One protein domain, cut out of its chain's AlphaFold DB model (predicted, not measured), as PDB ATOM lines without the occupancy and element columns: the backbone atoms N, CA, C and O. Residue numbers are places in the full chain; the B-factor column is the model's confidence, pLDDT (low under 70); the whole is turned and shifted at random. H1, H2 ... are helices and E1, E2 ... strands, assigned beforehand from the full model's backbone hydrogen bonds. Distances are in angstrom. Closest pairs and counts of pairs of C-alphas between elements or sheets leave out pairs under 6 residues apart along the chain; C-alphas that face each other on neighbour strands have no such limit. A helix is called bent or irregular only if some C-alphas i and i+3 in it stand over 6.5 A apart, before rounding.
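What this domain is: This is residues 7 to 140 and 187 to 257 of the 492 residues of an uncharacterized protein of Rugamonas rubra (UniProt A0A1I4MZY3). A strongly twisted sheet of seven strands is the middle of three layers, with H2 and H7 over one face and H5 over the other. H8 packs on H2 and H7, while the short helices H3 and H4 pack on each other. The printed part has 205 residues, with eight named helices and seven named strands in the order H1 E1 H2 E2 E3 E4 H3 E5 H4 E6 H5 E7 H6 H7 H8. The mixed sheet runs E4 E3 E2 E5 E1 E6 E7, and the class is mixed, helices and strands. The whole is compact, with a radius of gyration of the C-alphas of 16.8 A and spans of 49 by 45 by 37 A.

How they stand to each other: Look first at E5, residues 112 to 116, and its parallel neighbour E1, residues 40 to 44: N 42 and O 114 are 2.9 A apart. Beside E1 find E6, residues 132 to 137, parallel, with N 43 and O 134 at 2.9 A, then edge strand E7, residues 206 to 210, parallel to E6, with N 135 and O 207 at 2.9 A. E2, residues 63 to 69, is parallel to E5, with N 65 and O 113 at 2.8 A. With E3, residues 77 to 86, and E4, residues 92 to 98, E2 makes a meander of two hairpins, each strand the antiparallel neighbour of the one before; N 79 and O 68 are 2.8 A apart, N 78 and O 97 2.9 A. H2, residues 50 to 59, and H5, residues 187 to 202, are on opposite faces of the sheet. E1, H2, E2 form a split strand-helix-strand unit, two parallel strands with E5 between them, as do E4, H3 at 101 to 105, E5 around E3 and E2, and E5, H4 at 122 to 127, E6 around E1; each crossover is right-handed. H7, residues 219 to 232, runs along E7 at 12 degrees on the local plane. H8, residues 239 to 250, touches H7 about perpendicular, at 79 degrees, through H7's residues 222 to 227 alone, Val 223 and Glu 243 having the closest C-alphas, 5.7 A. H6, residues 211 to 215, and H1, residues 7 to 15, only graze the sheet. Every O i to N i+4 pair is within hydrogen-bond range in the helices other than H5, which has 8 of 12.

Where its parts are: Find C-alpha 7 at (49.592, 13.793, 36.361), where H1 begins. H5, 23.7 A long, starts at C-alpha 187, (22.820, 36.749, 58.198); it is irregular, with C-alphas 196 and 199 7.0 A apart. H7 is 19.9 A long, E4 19.0 A, E3 18.3 A and H8 16.3 A, ending at C-alpha 250, (34.880, 53.843, 39.472).

The domain as a whole: The farthest C-alphas, of Gly 7 and Ala 217, are 52.1 A apart. Residues 141 to 186 are not printed, and C-alphas 140 and 187 are 10.9 A apart across the cut. The link from H1 to E1 is long, with 24 residues. No printed residue is under 70 in pLDDT.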
ATOM      1  N   GLY A   7      50.834  13.829  35.600       83.00
ATOM      2  CA  GLY A   7      49.592  13.793  36.361       83.00
ATOM      3  C   GLY A   7      48.905  15.157  36.500       83.00
ATOM      4  O   GLY A   7      47.685  15.220  36.375       83.00
ATOM      5  N   PHE A   8      49.652  16.245  36.700       84.69
ATOM      6  CA  PHE A   8      49.107  17.603  36.821       84.69
ATOM      7  C   PHE A   8      48.416  18.048  35.528       84.69
ATOM      8  O   PHE A   8      47.234  18.384  35.540       84.69
ATOM      9  N   VAL A   9      49.125  17.976  34.397       79.88
ATOM     10  CA  VAL A   9      48.584  18.399  33.096       79.88
ATOM     11  C   VAL A   9      47.344  17.578  32.749       79.88
ATOM     12  O   VAL A   9      46.314  18.142  32.387       79.88
ATOM     13  N   ARG A  10      47.390  16.253  32.953       83.44
ATOM     14  CA  ARG A  10      46.228  15.383  32.722       83.44
ATOM     15  C   ARG A  10      45.031  15.745  33.600       83.44
ATOM     16  O   ARG A  10      43.909  15.687  33.101       83.44
ATOM     17  N   ARG A  11      45.230  16.088  34.880       86.06
ATOM     18  CA  ARG A  11      44.132  16.507  35.770       86.06
ATOM     19  C   ARG A  11      43.472  17.782  35.266       86.06
ATOM     20  O   ARG A  11      42.254  17.798  35.116       86.06
ATOM     21  N   VAL A  12      44.258  18.804  34.933       85.06
ATOM     22  CA  VAL A  12      43.690  20.067  34.457       85.06
ATOM     23  C   VAL A  12      43.000  19.887  33.107       85.06
ATOM     24  O   VAL A  12      41.868  20.335  32.949       85.06
ATOM     25  N   SER A  13      43.605  19.180  32.148       84.38
ATOM     26  CA  SER A  13      42.972  18.948  30.842       84.38
ATOM     27  C   SER A  13      41.624  18.226  30.959       84.38
ATOM     28  O   SER A  13      40.729  18.483  30.160       84.38
ATOM     29  N   ARG A  14      41.442  17.366  31.972       89.12
ATOM     30  CA  ARG A  14      40.157  16.700  32.248       89.12
ATOM     31  C   ARG A  14      39.078  17.636  32.785       89.12
ATOM     32  O   ARG A  14      37.908  17.317  32.617       89.12
ATOM     33  N   SER A  15      39.447  18.763  33.399       89.25
ATOM     34  CA  SER A  15      38.463  19.765  33.830       89.25
ATOM     35  C   SER A  15      37.760  20.423  32.640       89.25
ATOM     36  O   SER A  15      36.642  20.891  32.784       89.25
ATOM     37  N   GLY A  16      38.394  20.448  31.459       93.12
ATOM     38  CA  GLY A  16      37.884  21.152  30.282       93.12
ATOM     39  C   GLY A  16      38.132  22.665  30.297       93.12
ATOM     40  O   GLY A  16      37.734  23.338  29.347       93.12
ATOM     41  N   LEU A  17      38.800  23.202  31.328       93.88
ATOM     42  CA  LEU A  17      39.171  24.616  31.400       93.88
ATOM     43  C   LEU A  17      40.089  24.990  30.218       93.88
ATOM     44  O   LEU A  17      41.142  24.364  30.058       93.88
ATOM     45  N   PRO A  18      39.759  26.020  29.414       93.38
ATOM     46  CA  PRO A  18      40.640  26.490  28.353       93.38
ATOM     47  C   PRO A  18      41.964  27.014  28.919       93.38
ATOM     48  O   PRO A  18      41.988  28.002  29.667       93.38
ATOM     49  N   LEU A  19      43.054  26.351  28.531       93.31
ATOM     50  CA  LEU A  19      44.430  26.730  28.847       93.31
ATOM     51  C   LEU A  19      45.142  27.259  27.605       93.31
ATOM     52  O   LEU A  19      44.810  26.912  26.473       93.31
ATOM     53  N   PHE A  20      46.170  28.061  27.847       94.62
ATOM     54  CA  PHE A  20      47.068  28.581  26.829       94.62
ATOM     55  C   PHE A  20      48.490  28.123  27.133       94.62
ATOM     56  O   PHE A  20      48.797  27.721  28.252       94.62
ATOM     57  N   GLN A  21      49.354  28.202  26.134       93.00
ATOM     58  CA  GLN A  21      50.744  27.778  26.226       93.00
ATOM     59  C   GLN A  21      51.652  28.996  26.067       93.00
ATOM     60  O   GLN A  21      51.379  29.866  25.236       93.00
ATOM     61  N   GLN A  22      52.687  29.088  26.899       92.44
ATOM     62  CA  GLN A  22      53.750  30.083  26.748       92.44
ATOM     63  C   GLN A  22      54.845  29.578  25.795       92.44
ATOM     64  O   GLN A  22      54.851  28.412  25.412       92.44
ATOM     65  N   ASP A  23      55.804  30.446  25.462       91.31
ATOM     66  CA  ASP A  23      56.954  30.102  24.608       91.31
ATOM     67  C   ASP A  23      57.843  28.985  25.196       91.31
ATOM     68  O   ASP A  23      58.596  28.348  24.466       91.31
ATOM     69  N   ASP A  24      57.773  28.747  26.511       90.00
ATOM     70  CA  ASP A  24      58.495  27.682  27.221       90.00
ATOM     71  C   ASP A  24      57.648  26.415  27.454       90.00
ATOM     72  O   ASP A  24      57.974  25.592  28.313       90.00
ATOM     73  N   ASP A  25      56.543  26.284  26.717       89.25
ATOM     74  CA  ASP A  25      55.550  25.212  26.807       89.25
ATOM     75  C   ASP A  25      54.802  25.118  28.149       89.25
ATOM     76  O   ASP A  25      54.023  24.184  28.372       89.25
ATOM     77  N   SER A  26      54.979  26.083  29.058       89.50
ATOM     78  CA  SER A  26      54.236  26.084  30.316       89.50
ATOM     79  C   SER A  26      52.757  26.448  30.101       89.50
ATOM     80  O   SER A  26      52.438  27.358  29.324       89.50
ATOM     81  N   PRO A  27      51.819  25.752  30.779       93.19
ATOM     82  CA  PRO A  27      50.406  26.084  30.701       93.19
ATOM     83  C   PRO A  27      50.107  27.328  31.539       93.19
ATOM     84  O   PRO A  27      50.498  27.419  32.706       93.19
ATOM     85  N   VAL A  28      49.346  28.250  30.959       95.88
ATOM     86  CA  VAL A  28      48.845  29.453  31.621       95.88
ATOM     87  C   VAL A  28      47.347  29.606  31.428       95.88
ATOM     88  O   VAL A  28      46.789  29.234  30.395       95.88
ATOM     89  N   ILE A  29      46.683  30.218  32.408       95.56
ATOM     90  CA  ILE A  29      45.245  30.487  32.301       95.56
ATOM     91  C   ILE A  29      44.931  31.522  31.220       95.56
ATOM     92  O   ILE A  29      43.806  31.572  30.756       95.56
ATOM     93  N   TRP A  30      45.885  32.347  30.789       96.50
ATOM     94  CA  TRP A  30      45.674  33.359  29.748       96.50
ATOM     95  C   TRP A  30      46.960  33.563  28.937       96.50
ATOM     96  O   TRP A  30      48.039  33.481  29.521       96.50
ATOM     97  N   PRO A  31      46.916  33.858  27.623       94.50
ATOM     98  CA  PRO A  31      48.137  33.912  26.817       94.50
ATOM     99  C   PRO A  31      48.983  35.160  27.110       94.50
ATOM    100  O   PRO A  31      50.180  35.191  26.847       94.50
ATOM    101  N   ARG A  32      48.378  36.219  27.666       95.62
ATOM    102  CA  ARG A  32      49.090  37.455  28.019       95.62
ATOM    103  C   ARG A  32      49.621  37.380  29.450       95.62
ATOM    104  O   ARG A  32      48.843  37.201  30.385       95.62
ATOM    105  N   VAL A  33      50.918  37.624  29.613       96.06
ATOM    106  CA  VAL A  33      51.605  37.758  30.908       96.06
ATOM    107  C   VAL A  33      52.349  39.091  31.001       96.06
ATOM    108  O   VAL A  33      52.533  39.797  30.005       96.06
ATOM    109  N   ARG A  34      52.793  39.447  32.207       96.25
ATOM    110  CA  ARG A  34      53.726  40.554  32.459       96.25
ATOM    111  C   ARG A  34      54.950  40.015  33.198       96.25
ATOM    112  O   ARG A  34      54.919  39.930  34.427       96.25
ATOM    113  N   PRO A  35      56.023  39.654  32.472       93.75
ATOM    114  CA  PRO A  35      57.270  39.229  33.093       93.75
ATOM    115  C   PRO A  35      57.766  40.264  34.108       93.75
ATOM    116  O   PRO A  35      57.585  41.468  33.921       93.75
ATOM    117  N   GLY A  36      58.360  39.791  35.203       93.25
ATOM    118  CA  GLY A  36      58.834  40.649  36.295       93.25
ATOM    119  C   GLY A  36      57.748  41.135  37.260       93.25
ATOM    120  O   GLY A  36      58.078  41.810  38.230       93.25
ATOM    121  N   ARG A  37      56.473  40.782  37.043       95.81
ATOM    122  CA  ARG A  37      55.395  41.023  38.012       95.81
ATOM    123  C   ARG A  37      54.930  39.711  38.643       95.81
ATOM    124  O   ARG A  37      54.761  38.728  37.919       95.81
ATOM    125  N   PRO A  38      54.689  39.675  39.962       97.25
ATOM    126  CA  PRO A  38      54.105  38.498  40.594       97.25
ATOM    127  C   PRO A  38      52.663  38.283  40.101       97.25
ATOM    128  O   PRO A  38      51.999  39.256  39.724       97.25
ATOM    129  N   PRO A  39      52.161  37.038  40.081       98.38
ATOM    130  CA  PRO A  39      50.731  36.797  39.940       98.38
ATOM    131  C   PRO A  39      49.986  37.403  41.136       98.38
ATOM    132  O   PRO A  39      50.548  37.558  42.226       98.38
ATOM    133  N   ALA A  40      48.722  37.762  40.938       98.69
ATOM    134  CA  ALA A  40      47.907  38.358  41.983       98.69
ATOM    135  C   ALA A  40      46.537  37.690  42.115       98.69
ATOM    136  O   ALA A  40      45.952  37.209  41.143       98.69
ATOM    137  N   LEU A  41      46.025  37.696  43.342       98.75
ATOM    138  CA  LEU A  41      44.670  37.275  43.679       98.75
ATOM    139  C   LEU A  41      43.929  38.471  44.272       98.75
ATOM    140  O   LEU A  41      44.375  39.024  45.274       98.75
ATOM    141  N   VAL A  42      42.782  38.835  43.700       98.69
ATOM    142  CA  VAL A  42      41.813  39.705  44.378       98.69
ATOM    143  C   VAL A  42      40.843  38.818  45.145       98.69
ATOM    144  O   VAL A  42      40.044  38.105  44.539       98.69
ATOM    145  N   VAL A  43      40.906  38.861  46.472       98.38
ATOM    146  CA  VAL A  43      40.029  38.085  47.353       98.38
ATOM    147  C   VAL A  43      39.171  39.023  48.180       98.38
ATOM    148  O   VAL A  43      39.626  40.066  48.648       98.38
ATOM    149  N   SER A  44      37.900  38.683  48.346       97.88
ATOM    150  CA  SER A  44      37.008  39.468  49.188       97.88
ATOM    151  C   SER A  44      35.797  38.667  49.605       97.88
ATOM    152  O   SER A  44      35.448  37.683  48.956       97.88
ATOM    153  N   LEU A  45      35.075  39.159  50.606       96.56
ATOM    154  CA  LEU A  45      33.675  38.785  50.780       96.56
ATOM    155  C   LEU A  45      32.880  39.099  49.503       96.56
ATOM    156  O   LEU A  45      33.172  40.116  48.846       96.56
ATOM    157  N   PRO A  46      31.867  38.286  49.145       95.19
ATOM    158  CA  PRO A  46      30.884  38.675  48.148       95.19
ATOM    159  C   PRO A  46      30.426  40.102  48.388       95.19
ATOM    160  O   PRO A  46      30.222  40.524  49.523       95.19
ATOM    161  N   ARG A  47      30.305  40.875  47.304       95.06
ATOM    162  CA  ARG A  47      29.814  42.263  47.338       95.06
ATOM    163  C   ARG A  47      30.742  43.308  47.985       95.06
ATOM    164  O   ARG A  47      30.348  44.473  48.076       95.06
ATOM    165  N   SER A  48      31.978  42.948  48.332       97.00
ATOM    166  CA  SER A  48      32.981  43.873  48.904       97.00
ATOM    167  C   SER A  48      33.854  44.591  47.866       97.00
ATOM    168  O   SER A  48      34.873  45.175  48.203       97.00
ATOM    169  N   GLY A  49      33.468  44.560  46.585       96.44
ATOM    170  CA  GLY A  49      34.192  45.272  45.527       96.44
ATOM    171  C   GLY A  49      35.269  44.454  44.810       96.44
ATOM    172  O   GLY A  49      36.183  45.036  44.239       96.44
ATOM    173  N   THR A  50      35.141  43.125  44.762       97.12
ATOM    174  CA  THR A  50      36.042  42.213  44.022       97.12
ATOM    175  C   THR A  50      36.322  42.687  42.594       97.12
ATOM    176  O   THR A  50      37.461  42.712  42.141       97.12
ATOM    177  N   HIS A  51      35.273  43.112  41.882       96.25
ATOM    178  CA  HIS A  51      35.391  43.619  40.517       96.25
ATOM    179  C   HIS A  51      36.140  44.953  40.446       96.25
ATOM    180  O   HIS A  51      36.972  45.125  39.562       96.25
ATOM    181  N   LEU A  52      35.887  45.871  41.385       96.94
ATOM    182  CA  LEU A  52      36.611  47.141  41.461       96.94
ATOM    183  C   LEU A  52      38.111  46.891  41.673       96.94
ATOM    184  O   LEU A  52      38.926  47.484  40.975       96.94
ATOM    185  N   GLY A  53      38.470  45.965  42.569       97.75
ATOM    186  CA  GLY A  53      39.857  45.548  42.776       97.75
ATOM    187  C   GLY A  53      40.522  45.083  41.477       97.75
ATOM    188  O   GLY A  53      41.586  45.582  41.108       97.75
ATOM    189  N   SER A  54      39.867  44.199  40.722       97.06
ATOM    190  CA  SER A  54      40.386  43.724  39.431       97.06
ATOM    191  C   SER A  54      40.521  44.827  38.380       97.06
ATOM    192  O   SER A  54      41.487  44.829  37.617       97.06
ATOM    193  N   GLU A  55      39.590  45.781  38.324       97.56
ATOM    194  CA  GLU A  55      39.682  46.940  37.425       97.56
ATOM    195  C   GLU A  55      40.869  47.847  37.778       97.56
ATOM    196  O   GLU A  55      41.615  48.273  36.893       97.56
ATOM    197  N   LEU A  56      41.112  48.081  39.070       98.38
ATOM    198  CA  LEU A  56      42.272  48.843  39.537       98.38
ATOM    199  C   LEU A  56      43.589  48.141  39.172       98.38
ATOM    200  O   LEU A  56      44.495  48.781  38.633       98.38
ATOM    201  N   LEU A  57      43.689  46.825  39.387       98.44
ATOM    202  CA  LEU A  57      44.883  46.041  39.040       98.44
ATOM    203  C   LEU A  57      45.159  46.045  37.528       98.44
ATOM    204  O   LEU A  57      46.313  46.183  37.109       98.44
ATOM    205  N   GLN A  58      44.115  45.959  36.700       97.81
ATOM    206  CA  GLN A  58      44.241  46.115  35.249       97.81
ATOM    207  C   GLN A  58      44.731  47.520  34.869       97.81
ATOM    208  O   GLN A  58      45.634  47.649  34.039       97.81
ATOM    209  N   GLY A  59      44.215  48.575  35.510       97.94
ATOM    210  CA  GLY A  59      44.691  49.951  35.319       97.94
ATOM    211  C   GLY A  59      46.166  50.150  35.702       97.94
ATOM    212  O   GLY A  59      46.891  50.910  35.049       97.94
ATOM    213  N   LEU A  60      46.648  49.403  36.700       98.38
ATOM    214  CA  LEU A  60      48.065  49.330  37.083       98.38
ATOM    215  C   LEU A  60      48.917  48.486  36.114       98.38
ATOM    216  O   LEU A  60      50.146  48.447  36.222       98.38
ATOM    217  N   GLY A  61      48.300  47.850  35.117       97.69
ATOM    218  CA  GLY A  61      48.955  47.147  34.012       97.69
ATOM    219  C   GLY A  61      49.074  45.632  34.179       97.69
ATOM    220  O   GLY A  61      49.761  45.004  33.366       97.69
ATOM    221  N   LEU A  62      48.451  45.050  35.211       98.31
ATOM    222  CA  LEU A  62      48.300  43.599  35.326       98.31
ATOM    223  C   LEU A  62      47.250  43.088  34.322       98.31
ATOM    224  O   LEU A  62      46.531  43.867  33.695       98.31
ATOM    225  N   VAL A  63      47.190  41.772  34.134       98.00
ATOM    226  CA  VAL A  63      46.319  41.133  33.140       98.00
ATOM    227  C   VAL A  63      45.275  40.279  33.842       98.00
ATOM    228  O   VAL A  63      45.618  39.270  34.449       98.00
ATOM    229  N   PHE A  64      43.998  40.644  33.746       97.56
ATOM    230  CA  PHE A  64      42.935  39.790  34.268       97.56
ATOM    231  C   PHE A  64      42.824  38.506  33.435       97.56
ATOM    232  O   PHE A  64      42.684  38.566  32.214       97.56
ATOM    233  N   GLY A  65      42.904  37.352  34.099       96.06
ATOM    234  CA  GLY A  65      42.865  36.031  33.466       96.06
ATOM    235  C   GLY A  65      41.461  35.554  33.094       96.06
ATOM    236  O   GLY A  65      41.323  34.483  32.512       96.06
ATOM    237  N   GLY A  66      40.422  36.330  33.423       95.75
ATOM    238  CA  GLY A  66      39.039  35.992  33.094       95.75
ATOM    239  C   GLY A  66      38.394  34.977  34.035       95.75
ATOM    240  O   GLY A  66      37.298  34.526  33.740       95.75
ATOM    241  N   LEU A  67      39.025  34.617  35.154       97.12
ATOM    242  CA  LEU A  67      38.507  33.595  36.070       97.12
ATOM    243  C   LEU A  67      37.962  34.214  37.360       97.12
ATOM    244  O   LEU A  67      38.581  35.111  37.945       97.12
ATOM    245  N   HIS A  68      36.808  33.711  37.795       96.69
ATOM    246  CA  HIS A  68      36.175  34.018  39.070       96.69
ATOM    247  C   HIS A  68      36.107  32.752  39.933       96.69
ATOM    248  O   HIS A  68      35.417  31.796  39.595       96.69
ATOM    249  N   LEU A  69      36.877  32.732  41.014       96.81
ATOM    250  CA  LEU A  69      37.112  31.553  41.844       96.81
ATOM    251  C   LEU A  69      36.116  31.495  43.004       96.81
ATOM    252  O   LEU A  69      35.879  32.515  43.655       96.81
ATOM    253  N   SER A  70      35.577  30.307  43.272       88.94
ATOM    254  CA  SER A  70      34.609  30.038  44.341       88.94
ATOM    255  C   SER A  70      33.484  31.082  44.385       88.94
ATOM    256  O   SER A  70      33.314  31.749  45.403       88.94
ATOM    257  N   PRO A  71      32.730  31.290  43.286       77.62
ATOM    258  CA  PRO A  71      31.719  32.350  43.202       77.62
ATOM    259  C   PRO A  71      30.643  32.256  44.298       77.62
ATOM    260  O   PRO A  71      30.077  33.279  44.675       77.62
ATOM    261  N   GLU A  72      30.423  31.056  44.835       80.69
ATOM    262  CA  GLU A  72      29.462  30.740  45.899       80.69
ATOM    263  C   GLU A  72      30.155  30.164  47.145       80.69
ATOM    264  O   GLU A  72      29.546  29.445  47.924       80.69
ATOM    265  N   LEU A  73      31.456  30.440  47.326       78.19
ATOM    266  CA  LEU A  73      32.311  29.851  48.375       78.19
ATOM    267  C   LEU A  73      32.471  28.332  48.309       78.19
ATOM    268  O   LEU A  73      33.175  27.757  49.138       78.19
ATOM    269  N   GLU A  74      31.897  27.689  47.298       81.44
ATOM    270  CA  GLU A  74      32.187  26.299  47.002       81.44
ATOM    271  C   GLU A  74      33.681  26.166  46.655       81.44
ATOM    272  O   GLU A  74      34.183  26.853  45.745       81.44
ATOM    273  N   PRO A  75      34.437  25.340  47.402       81.38
ATOM    274  CA  PRO A  75      35.826  25.086  47.072       81.38
ATOM    275  C   PRO A  75      35.897  24.456  45.682       81.38
ATOM    276  O   PRO A  75      35.021  23.694  45.275       81.38
ATOM    277  N   ASP A  76      36.953  24.793  44.947       89.38
ATOM    278  CA  ASP A  76      37.281  24.169  43.663       89.38
ATOM    279  C   ASP A  76      36.279  24.415  42.519       89.38
ATOM    280  O   ASP A  76      36.404  23.805  41.456       89.38
ATOM    281  N   ILE A  77      35.331  25.343  42.684       94.19
ATOM    282  CA  ILE A  77      34.500  25.853  41.585       94.19
ATOM    283  C   ILE A  77      35.162  27.070  40.948       94.19
ATOM    284  O   ILE A  77      35.484  28.064  41.605       94.19
ATOM    285  N   VAL A  78      35.321  27.018  39.630       95.56
ATOM    286  CA  VAL A  78      35.921  28.079  38.826       95.56
ATOM    287  C   VAL A  78      34.925  28.515  37.768       95.56
ATOM    288  O   VAL A  78      34.579  27.748  36.876       95.56
ATOM    289  N   GLN A  79      34.496  29.769  37.839       95.50
ATOM    290  CA  GLN A  79      33.674  30.395  36.815       95.50
ATOM    291  C   GLN A  79      34.573  31.091  35.789       95.50
ATOM    292  O   GLN A  79      35.304  32.033  36.110       95.50
ATOM    293  N   ASP A  80      34.502  30.648  34.542       95.94
ATOM    294  CA  ASP A  80      35.207  31.247  33.420       95.94
ATOM    295  C   ASP A  80      34.358  32.352  32.784       95.94
ATOM    296  O   ASP A  80      33.309  32.112  32.191       95.94
ATOM    297  N   ARG A  81      34.829  33.594  32.901       93.31
ATOM    298  CA  ARG A  81      34.171  34.794  32.368       93.31
ATOM    299  C   ARG A  81      34.581  35.145  30.943       93.31
ATOM    300  O   ARG A  81      34.409  36.278  30.494       93.31
ATOM    301  N   ARG A  82      35.176  34.193  30.238       92.50
ATOM    302  CA  ARG A  82      35.600  34.323  28.843       92.50
ATOM    303  C   ARG A  82      34.672  33.543  27.922       92.50
ATOM    304  O   ARG A  82      34.579  33.883  26.746       92.50
ATOM    305  N   SER A  83      33.991  32.529  28.454       88.25
ATOM    306  CA  SER A  83      33.069  31.665  27.727       88.25
ATOM    307  C   SER A  83      31.698  31.616  28.395       88.25
ATOM    308  O   SER A  83      31.567  31.488  29.610       88.25
ATOM    309  N   TYR A  84      30.663  31.687  27.564       90.44
ATOM    310  CA  TYR A  84      29.291  31.420  27.973       90.44
ATOM    311  C   TYR A  84      28.860  30.043  27.474       90.44
ATOM    312  O   TYR A  84      29.270  29.604  26.398       90.44
ATOM    313  N   VAL A  85      27.984  29.402  28.236       90.69
ATOM    314  CA  VAL A  85      27.228  28.214  27.849       90.69
ATOM    315  C   VAL A  85      25.740  28.545  27.869       90.69
ATOM    316  O   VAL A  85      25.302  29.435  28.595       90.69
ATOM    317  N   MET A  86      24.961  27.850  27.044       91.88
ATOM    318  CA  MET A  86      23.506  27.961  27.080       91.88
ATOM    319  C   MET A  86      22.969  27.004  28.146       91.88
ATOM    320  O   MET A  86      23.183  25.796  28.044       91.88
ATOM    321  N   ALA A  87      22.293  27.537  29.157       86.06
ATOM    322  CA  ALA A  87      21.575  26.760  30.154       86.06
ATOM    323  C   ALA A  87      20.355  26.057  29.537       86.06
ATOM    324  O   ALA A  87      19.903  26.395  28.438       86.06
ATOM    325  N   ALA A  88      19.803  25.070  30.249       83.69
ATOM    326  CA  ALA A  88      18.662  24.277  29.775       83.69
ATOM    327  C   ALA A  88      17.402  25.123  29.502       83.69
ATOM    328  O   ALA A  88      16.578  24.753  28.671       83.69
ATOM    329  N   ASP A  89      17.276  26.269  30.169       82.06
ATOM    330  CA  ASP A  89      16.187  27.232  29.995       82.06
ATOM    331  C   ASP A  89      16.463  28.296  28.913       82.06
ATOM    332  O   ASP A  89      15.676  29.226  28.736       82.06
ATOM    333  N   GLY A  90      17.566  28.164  28.167       86.94
ATOM    334  CA  GLY A  90      17.929  29.066  27.076       86.94
ATOM    335  C   GLY A  90      18.619  30.360  27.511       86.94
ATOM    336  O   GLY A  90      18.766  31.270  26.692       86.94
ATOM    337  N   ARG A  91      19.047  30.480  28.773       83.94
ATOM    338  CA  ARG A  91      19.849  31.623  29.236       83.94
ATOM    339  C   ARG A  91      21.338  31.398  29.001       83.94
ATOM    340  O   ARG A  91      21.825  30.274  29.040       83.94
ATOM    341  N   LEU A  92      22.083  32.485  28.807       85.38
ATOM    342  CA  LEU A  92      23.544  32.436  28.791       85.38
ATOM    343  C   LEU A  92      24.078  32.464  30.222       85.38
ATOM    344  O   LEU A  92      23.854  33.426  30.955       85.38
ATOM    345  N   GLU A  93      24.835  31.440  30.584       88.00
ATOM    346  CA  GLU A  93      25.514  31.327  31.867       88.00
ATOM    347  C   GLU A  93      27.019  31.238  31.647       88.00
ATOM    348  O   GLU A  93      27.498  30.802  30.600       88.00
ATOM    349  N   TRP A  94      27.792  31.697  32.623       91.06
ATOM    350  CA  TRP A  94      29.238  31.533  32.567       91.06
ATOM    351  C   TRP A  94      29.597  30.063  32.720       91.06
ATOM    352  O   TRP A  94      29.050  29.381  33.587       91.06
ATOM    353  N   GLN A  95      30.548  29.591  31.921       94.31
ATOM    354  CA  GLN A  95      31.006  28.217  32.044       94.31
ATOM    355  C   GLN A  95      31.659  27.997  33.414       94.31
ATOM    356  O   GLN A  95      32.477  28.804  33.860       94.31
ATOM    357  N   GLN A  96      31.296  26.903  34.081       94.62
ATOM    358  CA  GLN A  96      31.875  26.513  35.361       94.62
ATOM    359  C   GLN A  96      32.708  25.243  35.215       94.62
ATOM    360  O   GLN A  96      32.396  24.360  34.414       94.62
ATOM    361  N   PHE A  97      33.767  25.159  36.010       94.56
ATOM    362  CA  PHE A  97      34.689  24.037  36.045       94.56
ATOM    363  C   PHE A  97      34.932  23.614  37.490       94.56
ATOM    364  O   PHE A  97      35.120  24.468  38.355       94.56
ATOM    365  N   GLN A  98      34.981  22.302  37.726       93.31
ATOM    366  CA  GLN A  98      35.438  21.730  38.991       93.31
ATOM    367  C   GLN A  98      36.929  21.394  38.875       93.31
ATOM    368  O   GLN A  98      37.319  20.537  38.078       93.31
ATOM    369  N   LEU A  99      37.765  22.068  39.655       92.50
ATOM    370  CA  LEU A  99      39.218  21.923  39.627       92.50
ATOM    371  C   LEU A  99      39.809  22.358  40.977       92.50
ATOM    372  O   LEU A  99      39.509  23.474  41.400       92.50
ATOM    373  N   PRO A 100      40.711  21.564  41.593       93.38
ATOM    374  CA  PRO A 100      41.455  21.987  42.777       93.38
ATOM    375  C   PRO A 100      42.117  23.353  42.583       93.38
ATOM    376  O   PRO A 100      42.886  23.548  41.633       93.38
ATOM    377  N   LEU A 101      41.832  24.312  43.464       95.25
ATOM    378  CA  LEU A 101      42.347  25.674  43.304       95.25
ATOM    379  C   LEU A 101      43.882  25.727  43.331       95.25
ATOM    380  O   LEU A 101      44.477  26.544  42.632       95.25
ATOM    381  N   GLU A 102      44.544  24.832  44.064       94.94
ATOM    382  CA  GLU A 102      46.003  24.702  44.083       94.94
ATOM    383  C   GLU A 102      46.562  24.373  42.697       94.94
ATOM    384  O   GLU A 102      47.571  24.953  42.276       94.94
ATOM    385  N   ASP A 103      45.877  23.489  41.963       93.94
ATOM    386  CA  ASP A 103      46.257  23.150  40.596       93.94
ATOM    387  C   ASP A 103      46.057  24.374  39.673       93.94
ATOM    388  O   ASP A 103      46.900  24.656  38.815       93.94
ATOM    389  N   LEU A 104      44.988  25.156  39.882       95.94
ATOM    390  CA  LEU A 104      44.743  26.404  39.153       95.94
ATOM    391  C   LEU A 104      45.829  27.454  39.404       95.94
ATOM    392  O   LEU A 104      46.326  28.058  38.450       95.94
ATOM    393  N   PHE A 105      46.222  27.675  40.662       96.94
ATOM    394  CA  PHE A 105      47.209  28.700  41.015       96.94
ATOM    395  C   PHE A 105      48.577  28.438  40.389       96.94
ATOM    396  O   PHE A 105      49.261  29.386  40.002       96.94
ATOM    397  N   ALA A 106      48.945  27.172  40.185       95.44
ATOM    398  CA  ALA A 106      50.169  26.814  39.475       95.44
ATOM    399  C   ALA A 106      50.192  27.290  38.004       95.44
ATOM    400  O   ALA A 106      51.273  27.380  37.412       95.44
ATOM    401  N   MET A 107      49.035  27.596  37.410       96.00
ATOM    402  CA  MET A 107      48.890  28.062  36.021       96.00
ATOM    403  C   MET A 107      48.655  29.568  35.901       96.00
ATOM    404  O   MET A 107      48.527  30.088  34.792       96.00
ATOM    405  N   VAL A 108      48.567  30.298  37.012       97.50
ATOM    406  CA  VAL A 108      48.469  31.759  36.949       97.50
ATOM    407  C   VAL A 108      49.863  32.306  36.666       97.50
ATOM    408  O   VAL A 108      50.764  32.245  37.500       97.50
ATOM    409  N   GLY A 109      50.048  32.813  35.450       96.94
ATOM    410  CA  GLY A 109      51.332  33.307  34.978       96.94
ATOM    411  C   GLY A 109      51.744  34.642  35.617       96.94
ATOM    412  O   GLY A 109      50.925  35.338  36.228       96.94
ATOM    413  N   PRO A 110      53.009  35.063  35.436       97.38
ATOM    414  CA  PRO A 110      53.510  36.343  35.935       97.38
ATOM    415  C   PRO A 110      52.622  37.532  35.540       97.38
ATOM    416  O   PRO A 110      52.263  37.708  34.372       97.38
ATOM    417  N   GLY A 111      52.259  38.353  36.528       97.88
ATOM    418  CA  GLY A 111      51.418  39.541  36.375       97.88
ATOM    419  C   GLY A 111      49.976  39.286  35.939       97.88
ATOM    420  O   GLY A 111      49.286  40.243  35.570       97.88
ATOM    421  N   GLN A 112      49.523  38.029  35.957       98.31
ATOM    422  CA  GLN A 112      48.114  37.696  35.795       98.31
ATOM    423  C   GLN A 112      47.354  37.874  37.104       98.31
ATOM    424  O   GLN A 112      47.915  37.763  38.193       98.31
ATOM    425  N   VAL A 113      46.061  38.157  36.975       98.44
ATOM    426  CA  VAL A 113      45.139  38.348  38.090       98.44
ATOM    427  C   VAL A 113      43.993  37.369  37.957       98.44
ATOM    428  O   VAL A 113      43.343  37.304  36.912       98.44
ATOM    429  N   VAL A 114      43.714  36.665  39.042       98.25
ATOM    430  CA  VAL A 114      42.451  35.960  39.264       98.25
ATOM    431  C   VAL A 114      41.705  36.647  40.398       98.25
ATOM    432  O   VAL A 114      42.305  37.358  41.207       98.25
ATOM    433  N   GLN A 115      40.389  36.480  40.447       97.69
ATOM    434  CA  GLN A 115      39.574  37.100  41.486       97.69
ATOM    435  C   GLN A 115      38.587  36.102  42.070       97.69
ATOM    436  O   GLN A 115      38.211  35.164  41.375       97.69
ATOM    437  N   GLY A 116      38.097  36.328  43.285       97.06
ATOM    438  CA  GLY A 116      36.974  35.555  43.802       97.06
ATOM    439  C   GLY A 116      36.775  35.598  45.302       97.06
ATOM    440  O   GLY A 116      37.299  36.467  46.001       97.06
ATOM    441  N   HIS A 117      35.995  34.638  45.774       97.06
ATOM    442  CA  HIS A 117      35.631  34.466  47.176       97.06
ATOM    443  C   HIS A 117      36.315  33.208  47.706       97.06
ATOM    444  O   HIS A 117      35.673  32.314  48.228       97.06
ATOM    445  N   VAL A 118      37.632  33.114  47.498       97.25
ATOM    446  CA  VAL A 118      38.426  31.919  47.810       97.25
ATOM    447  C   VAL A 118      38.420  31.670  49.325       97.25
ATOM    448  O   VAL A 118      38.958  32.507  50.060       97.25
ATOM    449  N   PRO A 119      37.865  30.545  49.815       95.75
ATOM    450  CA  PRO A 119      37.954  30.186  51.224       95.75
ATOM    451  C   PRO A 119      39.415  30.042  51.653       95.75
ATOM    452  O   PRO A 119      40.261  29.541  50.910       95.75
ATOM    453  N   PHE A 120      39.736  30.490  52.859       96.38
ATOM    454  CA  PHE A 120      41.059  30.285  53.417       96.38
ATOM    455  C   PHE A 120      41.236  28.829  53.843       96.38
ATOM    456  O   PHE A 120      40.459  28.289  54.629       96.38
ATOM    457  N   SER A 121      42.331  28.225  53.398       96.00
ATOM    458  CA  SER A 121      42.867  27.000  53.976       96.00
ATOM    459  C   SER A 121      44.397  27.080  53.987       96.00
ATOM    460  O   SER A 121      44.979  27.783  53.153       96.00
ATOM    461  N   PRO A 122      45.085  26.357  54.888       96.38
ATOM    462  CA  PRO A 122      46.545  26.301  54.870       96.38
ATOM    463  C   PRO A 122      47.123  25.807  53.533       96.38
ATOM    464  O   PRO A 122      48.166  26.299  53.106       96.38
ATOM    465  N   ALA A 123      46.442  24.879  52.852       95.62
ATOM    466  CA  ALA A 123      46.870  24.349  51.554       95.62
ATOM    467  C   ALA A 123      46.794  25.412  50.446       95.62
ATOM    468  O   ALA A 123      47.778  25.649  49.743       95.62
ATOM    469  N   ILE A 124      45.670  26.131  50.364       96.81
ATOM    470  CA  ILE A 124      45.474  27.235  49.418       96.81
ATOM    471  C   ILE A 124      46.466  28.372  49.709       96.81
ATOM    472  O   ILE A 124      47.084  28.910  48.791       96.81
ATOM    473  N   ALA A 125      46.677  28.718  50.984       97.81
ATOM    474  CA  ALA A 125      47.650  29.736  51.383       97.81
ATOM    475  C   ALA A 125      49.081  29.362  50.971       97.81
ATOM    476  O   ALA A 125      49.816  30.210  50.462       97.81
ATOM    477  N   ALA A 126      49.460  28.089  51.117       97.31
ATOM    478  CA  ALA A 126      50.750  27.590  50.652       97.31
ATOM    479  C   ALA A 126      50.882  27.669  49.121       97.31
ATOM    480  O   ALA A 126      51.912  28.126  48.621       97.31
ATOM    481  N   ALA A 127      49.838  27.299  48.370       96.81
ATOM    482  CA  ALA A 127      49.818  27.417  46.909       96.81
ATOM    483  C   ALA A 127      49.945  28.879  46.426       96.81
ATOM    484  O   ALA A 127      50.498  29.144  45.359       96.81
ATOM    485  N   LEU A 128      49.495  29.835  47.242       98.06
ATOM    486  CA  LEU A 128      49.553  31.273  46.976       98.06
ATOM    487  C   LEU A 128      50.795  31.973  47.554       98.06
ATOM    488  O   LEU A 128      50.876  33.199  47.491       98.06
ATOM    489  N   ALA A 129      51.794  31.251  48.072       97.25
ATOM    490  CA  ALA A 129      52.977  31.865  48.690       97.25
ATOM    491  C   ALA A 129      53.747  32.824  47.749       97.25
ATOM    492  O   ALA A 129      54.343  33.799  48.203       97.25
ATOM    493  N   GLY A 130      53.712  32.573  46.433       97.06
ATOM    494  CA  GLY A 130      54.322  33.430  45.407       97.06
ATOM    495  C   GLY A 130      53.427  34.559  44.876       97.06
ATOM    496  O   GLY A 130      53.866  35.334  44.025       97.06
ATOM    497  N   PHE A 131      52.178  34.649  45.335       98.56
ATOM    498  CA  PHE A 131      51.212  35.638  44.864       98.56
ATOM    499  C   PHE A 131      51.285  36.929  45.675       98.56
ATOM    500  O   PHE A 131      51.704  36.952  46.834       98.56
ATOM    501  N   ARG A 132      50.792  38.012  45.073       98.62
ATOM    502  CA  ARG A 132      50.325  39.197  45.796       98.62
ATOM    503  C   ARG A 132      48.823  39.090  46.012       98.62
ATOM    504  O   ARG A 132      48.058  39.046  45.052       98.62
ATOM    505  N   ILE A 133      48.403  39.045  47.265       98.81
ATOM    506  CA  ILE A 133      46.994  38.947  47.632       98.81
ATOM    507  C   ILE A 133      46.479  40.361  47.883       98.81
ATOM    508  O   ILE A 133      47.081  41.126  48.629       98.81
ATOM    509  N   VAL A 134      45.386  40.731  47.232       98.81
ATOM    510  CA  VAL A 134      44.692  42.000  47.443       98.81
ATOM    511  C   VAL A 134      43.367  41.673  48.102       98.81
ATOM    512  O   VAL A 134      42.448  41.165  47.456       98.81
ATOM    513  N   TYR A 135      43.298  41.918  49.405       98.69
ATOM    514  CA  TYR A 135      42.105  41.711  50.208       98.69
ATOM    515  C   TYR A 135      41.223  42.957  50.120       98.69
ATOM    516  O   TYR A 135      41.593  44.004  50.651       98.69
ATOM    517  N   MET A 136      40.070  42.867  49.451       98.44
ATOM    518  CA  MET A 136      39.118  43.983  49.443       98.44
ATOM    519  C   MET A 136      38.351  44.010  50.762       98.44
ATOM    520  O   MET A 136      37.599  43.080  51.066       98.44
ATOM    521  N   GLU A 137      38.519  45.091  51.511       97.62
ATOM    522  CA  GLU A 137      37.788  45.364  52.743       97.62
ATOM    523  C   GLU A 137      36.663  46.361  52.462       97.62
ATOM    524  O   GLU A 137      36.822  47.301  51.687       97.62
ATOM    525  N   ARG A 138      35.502  46.128  53.071       97.56
ATOM    526  CA  ARG A 138      34.332  47.002  52.991       97.56
ATOM    527  C   ARG A 138      33.541  46.879  54.286       97.56
ATOM    528  O   ARG A 138      33.477  45.786  54.851       97.56
ATOM    529  N   SER A 139      32.898  47.962  54.713       97.31
ATOM    530  CA  SER A 139      31.874  47.965  55.759       97.31
ATOM    531  C   SER A 139      30.927  46.768  55.612       97.31
ATOM    532  O   SER A 139      30.211  46.638  54.615       97.31
ATOM    533  N   LEU A 140      30.906  45.880  56.612       97.00
ATOM    534  CA  LEU A 140      30.065  44.679  56.576       97.00
ATOM    535  C   LEU A 140      28.568  45.023  56.516       97.00
ATOM    536  O   LEU A 140      27.795  44.301  55.885       97.00
ATOM    537  N   GLY A 187      21.741  36.220  57.361       85.75
ATOM    538  CA  GLY A 187      22.820  36.749  58.198       85.75
ATOM    539  C   GLY A 187      23.827  35.668  58.619       85.75
ATOM    540  O   GLY A 187      25.036  35.900  58.567       85.75
ATOM    541  N   GLY A 188      23.345  34.454  58.908       82.62
ATOM    542  CA  GLY A 188      24.198  33.301  59.208       82.62
ATOM    543  C   GLY A 188      25.112  32.892  58.045       82.62
ATOM    544  O   GLY A 188      26.270  32.539  58.275       82.62
ATOM    545  N   GLY A 189      24.632  33.021  56.803       85.06
ATOM    546  CA  GLY A 189      25.428  32.802  55.595       85.06
ATOM    547  C   GLY A 189      26.602  33.775  55.527       85.06
ATOM    548  O   GLY A 189      27.749  33.336  55.451       85.06
ATOM    549  N   LEU A 190      26.343  35.086  55.669       89.25
ATOM    550  CA  LEU A 190      27.384  36.131  55.703       89.25
ATOM    551  C   LEU A 190      28.456  35.863  56.767       89.25
ATOM    552  O   LEU A 190      29.646  36.015  56.484       89.25
ATOM    553  N   ARG A 191      28.054  35.419  57.965       89.81
ATOM    554  CA  ARG A 191      28.981  35.013  59.033       89.81
ATOM    555  C   ARG A 191      29.898  33.872  58.595       89.81
ATOM    556  O   ARG A 191      31.108  33.938  58.816       89.81
ATOM    557  N   GLY A 192      29.334  32.836  57.973       87.00
ATOM    558  CA  GLY A 192      30.095  31.711  57.427       87.00
ATOM    559  C   GLY A 192      31.150  32.175  56.422       87.00
ATOM    560  O   GLY A 192      32.327  31.837  56.562       87.00
ATOM    561  N   MET A 193      30.757  33.041  55.481       90.12
ATOM    562  CA  MET A 193      31.681  33.622  54.495       90.12
ATOM    563  C   MET A 193      32.804  34.420  55.157       90.12
ATOM    564  O   MET A 193      33.969  34.300  54.777       90.12
ATOM    565  N   LEU A 194      32.456  35.247  56.148       93.25
ATOM    566  CA  LEU A 194      33.408  36.093  56.861       93.25
ATOM    567  C   LEU A 194      34.484  35.238  57.522       93.25
ATOM    568  O   LEU A 194      35.665  35.497  57.306       93.25
ATOM    569  N   ARG A 195      34.095  34.182  58.242       92.06
ATOM    570  CA  ARG A 195      35.038  33.258  58.892       92.06
ATOM    571  C   ARG A 195      35.986  32.593  57.897       92.06
ATOM    572  O   ARG A 195      37.165  32.434  58.197       92.06
ATOM    573  N   GLN A 196      35.484  32.233  56.718       93.00
ATOM    574  CA  GLN A 196      36.290  31.582  55.689       93.00
ATOM    575  C   GLN A 196      37.243  32.548  54.978       93.00
ATOM    576  O   GLN A 196      38.340  32.146  54.613       93.00
ATOM    577  N   ILE A 197      36.867  33.812  54.772       96.31
ATOM    578  CA  ILE A 197      37.663  34.751  53.965       96.31
ATOM    579  C   ILE A 197      38.563  35.656  54.811       96.31
ATOM    580  O   ILE A 197      39.673  35.981  54.389       96.31
ATOM    581  N   GLN A 198      38.125  36.079  55.998       96.38
ATOM    582  CA  GLN A 198      38.861  37.011  56.861       96.38
ATOM    583  C   GLN A 198      40.339  36.633  57.097       96.38
ATOM    584  O   GLN A 198      41.164  37.551  57.092       96.38
ATOM    585  N   PRO A 199      40.734  35.351  57.252       97.75
ATOM    586  CA  PRO A 199      42.137  35.009  57.502       97.75
ATOM    587  C   PRO A 199      43.111  35.456  56.395       97.75
ATOM    588  O   PRO A 199      44.301  35.643  56.667       97.75
ATOM    589  N   TRP A 200      42.628  35.706  55.169       97.88
ATOM    590  CA  TRP A 200      43.431  36.289  54.084       97.88
ATOM    591  C   TRP A 200      43.985  37.675  54.407       97.88
ATOM    592  O   TRP A 200      45.051  38.049  53.914       97.88
ATOM    593  N   ARG A 201      43.291  38.441  55.253       97.62
ATOM    594  CA  ARG A 201      43.715  39.779  55.680       97.62
ATOM    595  C   ARG A 201      45.051  39.750  56.425       97.62
ATOM    596  O   ARG A 201      45.821  40.697  56.328       97.62
ATOM    597  N   ALA A 202      45.316  38.675  57.163       97.25
ATOM    598  CA  ALA A 202      46.495  38.541  58.015       97.25
ATOM    599  C   ALA A 202      47.702  37.902  57.304       97.25
ATOM    600  O   ALA A 202      48.752  37.734  57.925       97.25
ATOM    601  N   GLN A 203      47.577  37.522  56.027       98.19
ATOM    602  CA  GLN A 203      48.686  36.896  55.310       98.19
ATOM    603  C   GLN A 203      49.807  37.911  55.029       98.19
ATOM    604  O   GLN A 203      49.528  39.051  54.653       98.19
ATOM    605  N   PRO A 204      51.088  37.518  55.154       97.88
ATOM    606  CA  PRO A 204      52.223  38.432  54.991       97.88
ATOM    607  C   PRO A 204      52.373  38.967  53.559       97.88
ATOM    608  O   PRO A 204      52.986  40.009  53.337       97.88
ATOM    609  N   ASN A 205      51.821  38.258  52.577       98.19
ATOM    610  CA  ASN A 205      51.760  38.660  51.176       98.19
ATOM    611  C   ASN A 205      50.393  39.254  50.793       98.19
ATOM    612  O   ASN A 205      50.030  39.206  49.617       98.19
ATOM    613  N   SER A 206      49.652  39.800  51.762       98.62
ATOM    614  CA  SER A 206      48.358  40.452  51.563       98.62
ATOM    615  C   SER A 206      48.451  41.972  51.688       98.62
ATOM    616  O   SER A 206      49.193  42.498  52.516       98.62
ATOM    617  N   PHE A 207      47.678  42.679  50.869       98.69
ATOM    618  CA  PHE A 207      47.449  44.116  50.948       98.69
ATOM    619  C   PHE A 207      45.953  44.367  51.100       98.69
ATOM    620  O   PHE A 207      45.155  43.900  50.287       98.69
ATOM    621  N   VAL A 208      45.578  45.127  52.126       98.62
ATOM    622  CA  VAL A 208      44.181  45.488  52.381       98.62
ATOM    623  C   VAL A 208      43.822  46.725  51.570       98.62
ATOM    624  O   VAL A 208      44.407  47.792  51.761       98.62
ATOM    625  N   LEU A 209      42.862  46.575  50.662       98.44
ATOM    626  CA  LEU A 209      42.332  47.656  49.845       98.44
ATOM    627  C   LEU A 209      40.932  48.029  50.340       98.44
ATOM    628  O   LEU A 209      40.010  47.221  50.256       98.44
ATOM    629  N   ASP A 210      40.791  49.246  50.861       98.38
ATOM    630  CA  ASP A 210      39.563  49.719  51.504       98.38
ATOM    631  C   ASP A 210      38.600  50.304  50.460       98.38
ATOM    632  O   ASP A 210      38.837  51.361  49.872       98.38
ATOM    633  N   PHE A 211      37.495  49.605  50.219       98.00
ATOM    634  CA  PHE A 211      36.453  50.026  49.291       98.00
ATOM    635  C   PHE A 211      35.831  51.375  49.673       98.00
ATOM    636  O   PHE A 211      35.536  52.192  48.794       98.00
ATOM    637  N   ASP A 212      35.616  51.612  50.964       97.38
ATOM    638  CA  ASP A 212      34.933  52.803  51.460       97.38
ATOM    639  C   ASP A 212      35.855  54.027  51.351       97.38
ATOM    640  O   ASP A 212      35.399  55.111  50.987       97.38
ATOM    641  N   LEU A 213      37.168  53.847  51.533       97.50
ATOM    642  CA  LEU A 213      38.165  54.878  51.227       97.50
ATOM    643  C   LEU A 213      38.194  55.208  49.724       97.50
ATOM    644  O   LEU A 213      38.173  56.378  49.345       97.50
ATOM    645  N   LEU A 214      38.217  54.183  48.862       97.75
ATOM    646  CA  LEU A 214      38.283  54.354  47.406       97.75
ATOM    647  C   LEU A 214      37.051  55.054  46.818       97.75
ATOM    648  O   LEU A 214      37.166  55.741  45.803       97.75
ATOM    649  N   THR A 215      35.881  54.848  47.423       96.19
ATOM    650  CA  THR A 215      34.592  55.396  46.960       96.19
ATOM    651  C   THR A 215      34.109  56.600  47.774       96.19
ATOM    652  O   THR A 215      33.071  57.184  47.452       96.19
ATOM    653  N   GLY A 216      34.852  56.971  48.816       94.38
ATOM    654  CA  GLY A 216      34.503  58.019  49.764       94.38
ATOM    655  C   GLY A 216      34.783  59.442  49.276       94.38
ATOM    656  O   GLY A 216      35.113  59.705  48.119       94.38
ATOM    657  N   ALA A 217      34.647  60.391  50.202       93.69
ATOM    658  CA  ALA A 217      34.741  61.824  49.923       93.69
ATOM    659  C   ALA A 217      36.176  62.386  49.935       93.69
ATOM    660  O   ALA A 217      36.350  63.590  49.754       93.69
ATOM    661  N   GLU A 218      37.203  61.549  50.131       97.00
ATOM    662  CA  GLU A 218      38.607  61.972  50.248       97.00
ATOM    663  C   GLU A 218      39.475  61.460  49.075       97.00
ATOM    664  O   GLU A 218      40.246  60.506  49.233       97.00
ATOM    665  N   PRO A 219      39.423  62.097  47.885       96.19
ATOM    666  CA  PRO A 219      40.157  61.643  46.700       96.19
ATOM    667  C   PRO A 219      41.664  61.489  46.915       96.19
ATOM    668  O   PRO A 219      42.279  60.572  46.373       96.19
ATOM    669  N   ALA A 220      42.275  62.367  47.717       97.75
ATOM    670  CA  ALA A 220      43.706  62.315  48.003       97.75
ATOM    671  C   ALA A 220      44.100  61.032  48.758       97.75
ATOM    672  O   ALA A 220      45.127  60.429  48.440       97.75
ATOM    673  N   ALA A 221      43.270  60.589  49.708       98.00
ATOM    674  CA  ALA A 221      43.495  59.357  50.455       98.00
ATOM    675  C   ALA A 221      43.329  58.125  49.552       98.00
ATOM    676  O   ALA A 221      44.190  57.244  49.547       98.00
ATOM    677  N   ALA A 222      42.293  58.110  48.706       98.12
ATOM    678  CA  ALA A 222      42.083  57.052  47.718       98.12
ATOM    679  C   ALA A 222      43.258  56.934  46.725       98.12
ATOM    680  O   ALA A 222      43.754  55.837  46.459       98.12
ATOM    681  N   VAL A 223      43.766  58.067  46.221       98.44
ATOM    682  CA  VAL A 223      44.957  58.113  45.355       98.44
ATOM    683  C   VAL A 223      46.197  57.596  46.090       98.44
ATOM    684  O   VAL A 223      46.975  56.837  45.511       98.44
ATOM    685  N   ALA A 224      46.392  57.975  47.354       98.44
ATOM    686  CA  ALA A 224      47.509  57.491  48.159       98.44
ATOM    687  C   ALA A 224      47.446  55.969  48.377       98.44
ATOM    688  O   ALA A 224      48.457  55.290  48.188       98.44
ATOM    689  N   GLN A 225      46.268  55.418  48.687       98.56
ATOM    690  CA  GLN A 225      46.086  53.974  48.859       98.56
ATOM    691  C   GLN A 225      46.334  53.208  47.554       98.56
ATOM    692  O   GLN A 225      47.021  52.187  47.566       98.56
ATOM    693  N   LEU A 226      45.861  53.722  46.413       98.62
ATOM    694  CA  LEU A 226      46.123  53.104  45.111       98.62
ATOM    695  C   LEU A 226      47.617  53.115  44.750       98.62
ATOM    696  O   LEU A 226      48.110  52.162  44.151       98.62
ATOM    697  N   ARG A 227      48.360  54.161  45.125       98.56
ATOM    698  CA  ARG A 227      49.821  54.191  44.951       98.56
ATOM    699  C   ARG A 227      50.521  53.168  45.841       98.56
ATOM    700  O   ARG A 227      51.377  52.447  45.347       98.56
ATOM    701  N   ALA A 228      50.115  53.049  47.104       98.56
ATOM    702  CA  ALA A 228      50.652  52.027  48.001       98.56
ATOM    703  C   ALA A 228      50.380  50.603  47.477       98.56
ATOM    704  O   ALA A 228      51.270  49.752  47.501       98.56
ATOM    705  N   LEU A 229      49.186  50.363  46.923       98.62
ATOM    706  CA  LEU A 229      48.862  49.114  46.230       98.62
ATOM    707  C   LEU A 229      49.773  48.893  45.012       98.62
ATOM    708  O   LEU A 229      50.269  47.790  44.794       98.62
ATOM    709  N   ALA A 230      50.010  49.935  44.217       98.44
ATOM    710  CA  ALA A 230      50.886  49.873  43.054       98.44
ATOM    711  C   ALA A 230      52.326  49.495  43.434       98.44
ATOM    712  O   ALA A 230      52.922  48.634  42.785       98.44
ATOM    713  N   ASP A 231      52.854  50.077  44.509       98.31
ATOM    714  CA  ASP A 231      54.179  49.755  45.043       98.31
ATOM    715  C   ASP A 231      54.236  48.299  45.534       98.31
ATOM    716  O   ASP A 231      55.151  47.556  45.176       98.31
ATOM    717  N   PHE A 232      53.212  47.847  46.266       98.31
ATOM    718  CA  PHE A 232      53.080  46.461  46.729       98.31
ATOM    719  C   PHE A 232      53.064  45.437  45.578       98.31
ATOM    720  O   PHE A 232      53.655  44.356  45.677       98.31
ATOM    721  N   LEU A 233      52.428  45.788  44.459       97.81
ATOM    722  CA  LEU A 233      52.362  44.968  43.247       97.81
ATOM    723  C   LEU A 233      53.632  45.044  42.377       97.81
ATOM    724  O   LEU A 233      53.707  44.355  41.359       97.81
ATOM    725  N   GLY A 234      54.620  45.872  42.738       96.56
ATOM    726  CA  GLY A 234      55.815  46.105  41.918       96.56
ATOM    727  C   GLY A 234      55.517  46.878  40.626       96.56
ATOM    728  O   GLY A 234      56.151  46.658  39.595       96.56
ATOM    729  N   ALA A 235      54.516  47.755  40.656       97.00
ATOM    730  CA  ALA A 235      54.036  48.535  39.521       97.00
ATOM    731  C   ALA A 235      53.867  50.027  39.878       97.00
ATOM    732  O   ALA A 235      52.785  50.566  39.649       97.00
ATOM    733  N   PRO A 236      54.901  50.700  40.423       97.56
ATOM    734  CA  PRO A 236      54.782  52.048  40.979       97.56
ATOM    735  C   PRO A 236      54.216  53.051  39.965       97.56
ATOM    736  O   PRO A 236      54.566  53.043  38.780       97.56
ATOM    737  N   VAL A 237      53.351  53.950  40.442       98.31
ATOM    738  CA  VAL A 237      52.740  55.016  39.634       98.31
ATOM    739  C   VAL A 237      52.736  56.359  40.371       98.31
ATOM    740  O   VAL A 237      52.626  56.430  41.596       98.31
ATOM    741  N   GLY A 238      52.828  57.450  39.607       98.12
ATOM    742  CA  GLY A 238      52.634  58.807  40.124       98.12
ATOM    743  C   GLY A 238      51.165  59.114  40.444       98.12
ATOM    744  O   GLY A 238      50.260  58.436  39.956       98.12
ATOM    745  N   ALA A 239      50.930  60.171  41.229       98.19
ATOM    746  CA  ALA A 239      49.597  60.571  41.697       98.19
ATOM    747  C   ALA A 239      48.596  60.823  40.560       98.19
ATOM    748  O   ALA A 239      47.504  60.272  40.588       98.19
ATOM    749  N   GLU A 240      48.990  61.557  39.517       98.31
ATOM    750  CA  GLU A 240      48.119  61.847  38.368       98.31
ATOM    751  C   GLU A 240      47.674  60.565  37.639       98.31
ATOM    752  O   GLU A 240      46.521  60.406  37.235       98.31
ATOM    753  N   ARG A 241      48.587  59.596  37.478       98.38
ATOM    754  CA  ARG A 241      48.247  58.306  36.865       98.38
ATOM    755  C   ARG A 241      47.325  57.488  37.768       98.38
ATOM    756  O   ARG A 241      46.375  56.909  37.248       98.38
ATOM    757  N   ALA A 242      47.588  57.451  39.072       98.50
ATOM    758  CA  ALA A 242      46.717  56.784  40.036       98.50
ATOM    759  C   ALA A 242      45.305  57.393  40.026       98.50
ATOM    760  O   ALA A 242      44.330  56.657  39.918       98.50
ATOM    761  N   GLU A 243      45.181  58.720  40.021       98.31
ATOM    762  CA  GLU A 243      43.885  59.399  39.946       98.31
ATOM    763  C   GLU A 243      43.107  59.025  38.675       98.31
ATOM    764  O   GLU A 243      41.923  58.689  38.743       98.31
ATOM    765  N   ARG A 244      43.773  59.009  37.511       98.31
ATOM    766  CA  ARG A 244      43.139  58.582  36.252       98.31
ATOM    767  C   ARG A 244      42.672  57.129  36.297       98.31
ATOM    768  O   ARG A 244      41.576  56.843  35.820       98.31
ATOM    769  N   ILE A 245      43.476  56.227  36.866       98.38
ATOM    770  CA  ILE A 245      43.106  54.812  37.037       98.38
ATOM    771  C   ILE A 245      41.879  54.694  37.941       98.38
ATOM    772  O   ILE A 245      40.914  54.035  37.560       98.38
ATOM    773  N   LEU A 246      41.892  55.363  39.096       98.12
ATOM    774  CA  LEU A 246      40.788  55.339  40.052       98.12
ATOM    775  C   LEU A 246      39.490  55.841  39.409       98.12
ATOM    776  O   LEU A 246      38.474  55.152  39.445       98.12
ATOM    777  N   ARG A 247      39.540  57.001  38.746       97.31
ATOM    778  CA  ARG A 247      38.386  57.585  38.053       97.31
ATOM    779  C   ARG A 247      37.831  56.647  36.979       97.31
ATOM    780  O   ARG A 247      36.620  56.477  36.881       97.31
ATOM    781  N   ALA A 248      38.711  56.031  36.191       97.00
ATOM    782  CA  ALA A 248      38.310  55.086  35.156       97.00
ATOM    783  C   ALA A 248      37.674  53.818  35.745       97.00
ATOM    784  O   ALA A 248      36.677  53.346  35.207       97.00
ATOM    785  N   ALA A 249      38.217  53.282  36.842       96.25
ATOM    786  CA  ALA A 249      37.694  52.084  37.495       96.25
ATOM    787  C   ALA A 249      36.325  52.333  38.150       96.25
ATOM    788  O   ALA A 249      35.409  51.536  37.970       96.25
ATOM    789  N   LEU A 250      36.152  53.466  38.840       94.50
ATOM    790  CA  LEU A 250      34.880  53.843  39.472       94.50
ATOM    791  C   LEU A 250      33.761  54.128  38.459       94.50
ATOM    792  O   LEU A 250      32.588  53.944  38.772       94.50
ATOM    793  N   GLY A 251      34.109  54.561  37.245       89.19
ATOM    794  CA  GLY A 251      33.148  54.800  36.165       89.19
ATOM    795  C   GLY A 251      32.676  53.538  35.431       89.19
ATOM    796  O   GLY A 251      31.804  53.639  34.568       89.19
ATOM    797  N   ARG A 252      33.242  52.358  35.723       92.56
ATOM    798  CA  ARG A 252      32.881  51.107  35.040       92.56
ATOM    799  C   ARG A 252      31.704  50.418  35.720       92.56
ATOM    800  O   ARG A 252      31.736  50.110  36.909       92.56
ATOM    801  N   LEU A 253      30.686  50.097  34.926       89.12
ATOM    802  CA  LEU A 253      29.624  49.190  35.351       89.12
ATOM    803  C   LEU A 253      30.193  47.777  35.499       89.12
ATOM    804  O   LEU A 253      30.943  47.302  34.649       89.12
ATOM    805  N   THR A 254      29.816  47.101  36.579       87.44
ATOM    806  CA  THR A 254      30.204  45.707  36.832       87.44
ATOM    807  C   THR A 254      28.970  44.817  36.771       87.44
ATOM    808  O   THR A 254      27.864  45.281  37.045       87.44
ATOM    809  N   HIS A 255      29.145  43.522  36.494       83.00
ATOM    810  CA  HIS A 255      28.050  42.533  36.534       83.00
ATOM    811  C   HIS A 255      27.314  42.497  37.878       83.00
ATOM    812  O   HIS A 255      26.162  42.098  37.965       83.00
ATOM    813  N   SER A 256      28.002  42.923  38.934       85.19
ATOM    814  CA  SER A 256      27.490  42.967  40.293       85.19
ATOM    815  C   SER A 256      26.806  44.303  40.632       85.19
ATOM    816  O   SER A 256      26.375  44.493  41.763       85.19
ATOM    817  N   TRP A 257      26.708  45.262  39.708       89.31
ATOM    818  CA  TRP A 257      26.162  46.585  40.011       89.31
ATOM    819  C   TRP A 257      24.687  46.525  40.424       89.31
ATOM    820  O   TRP A 257      23.856  45.964  39.721       89.31
TER     821      TRP A 257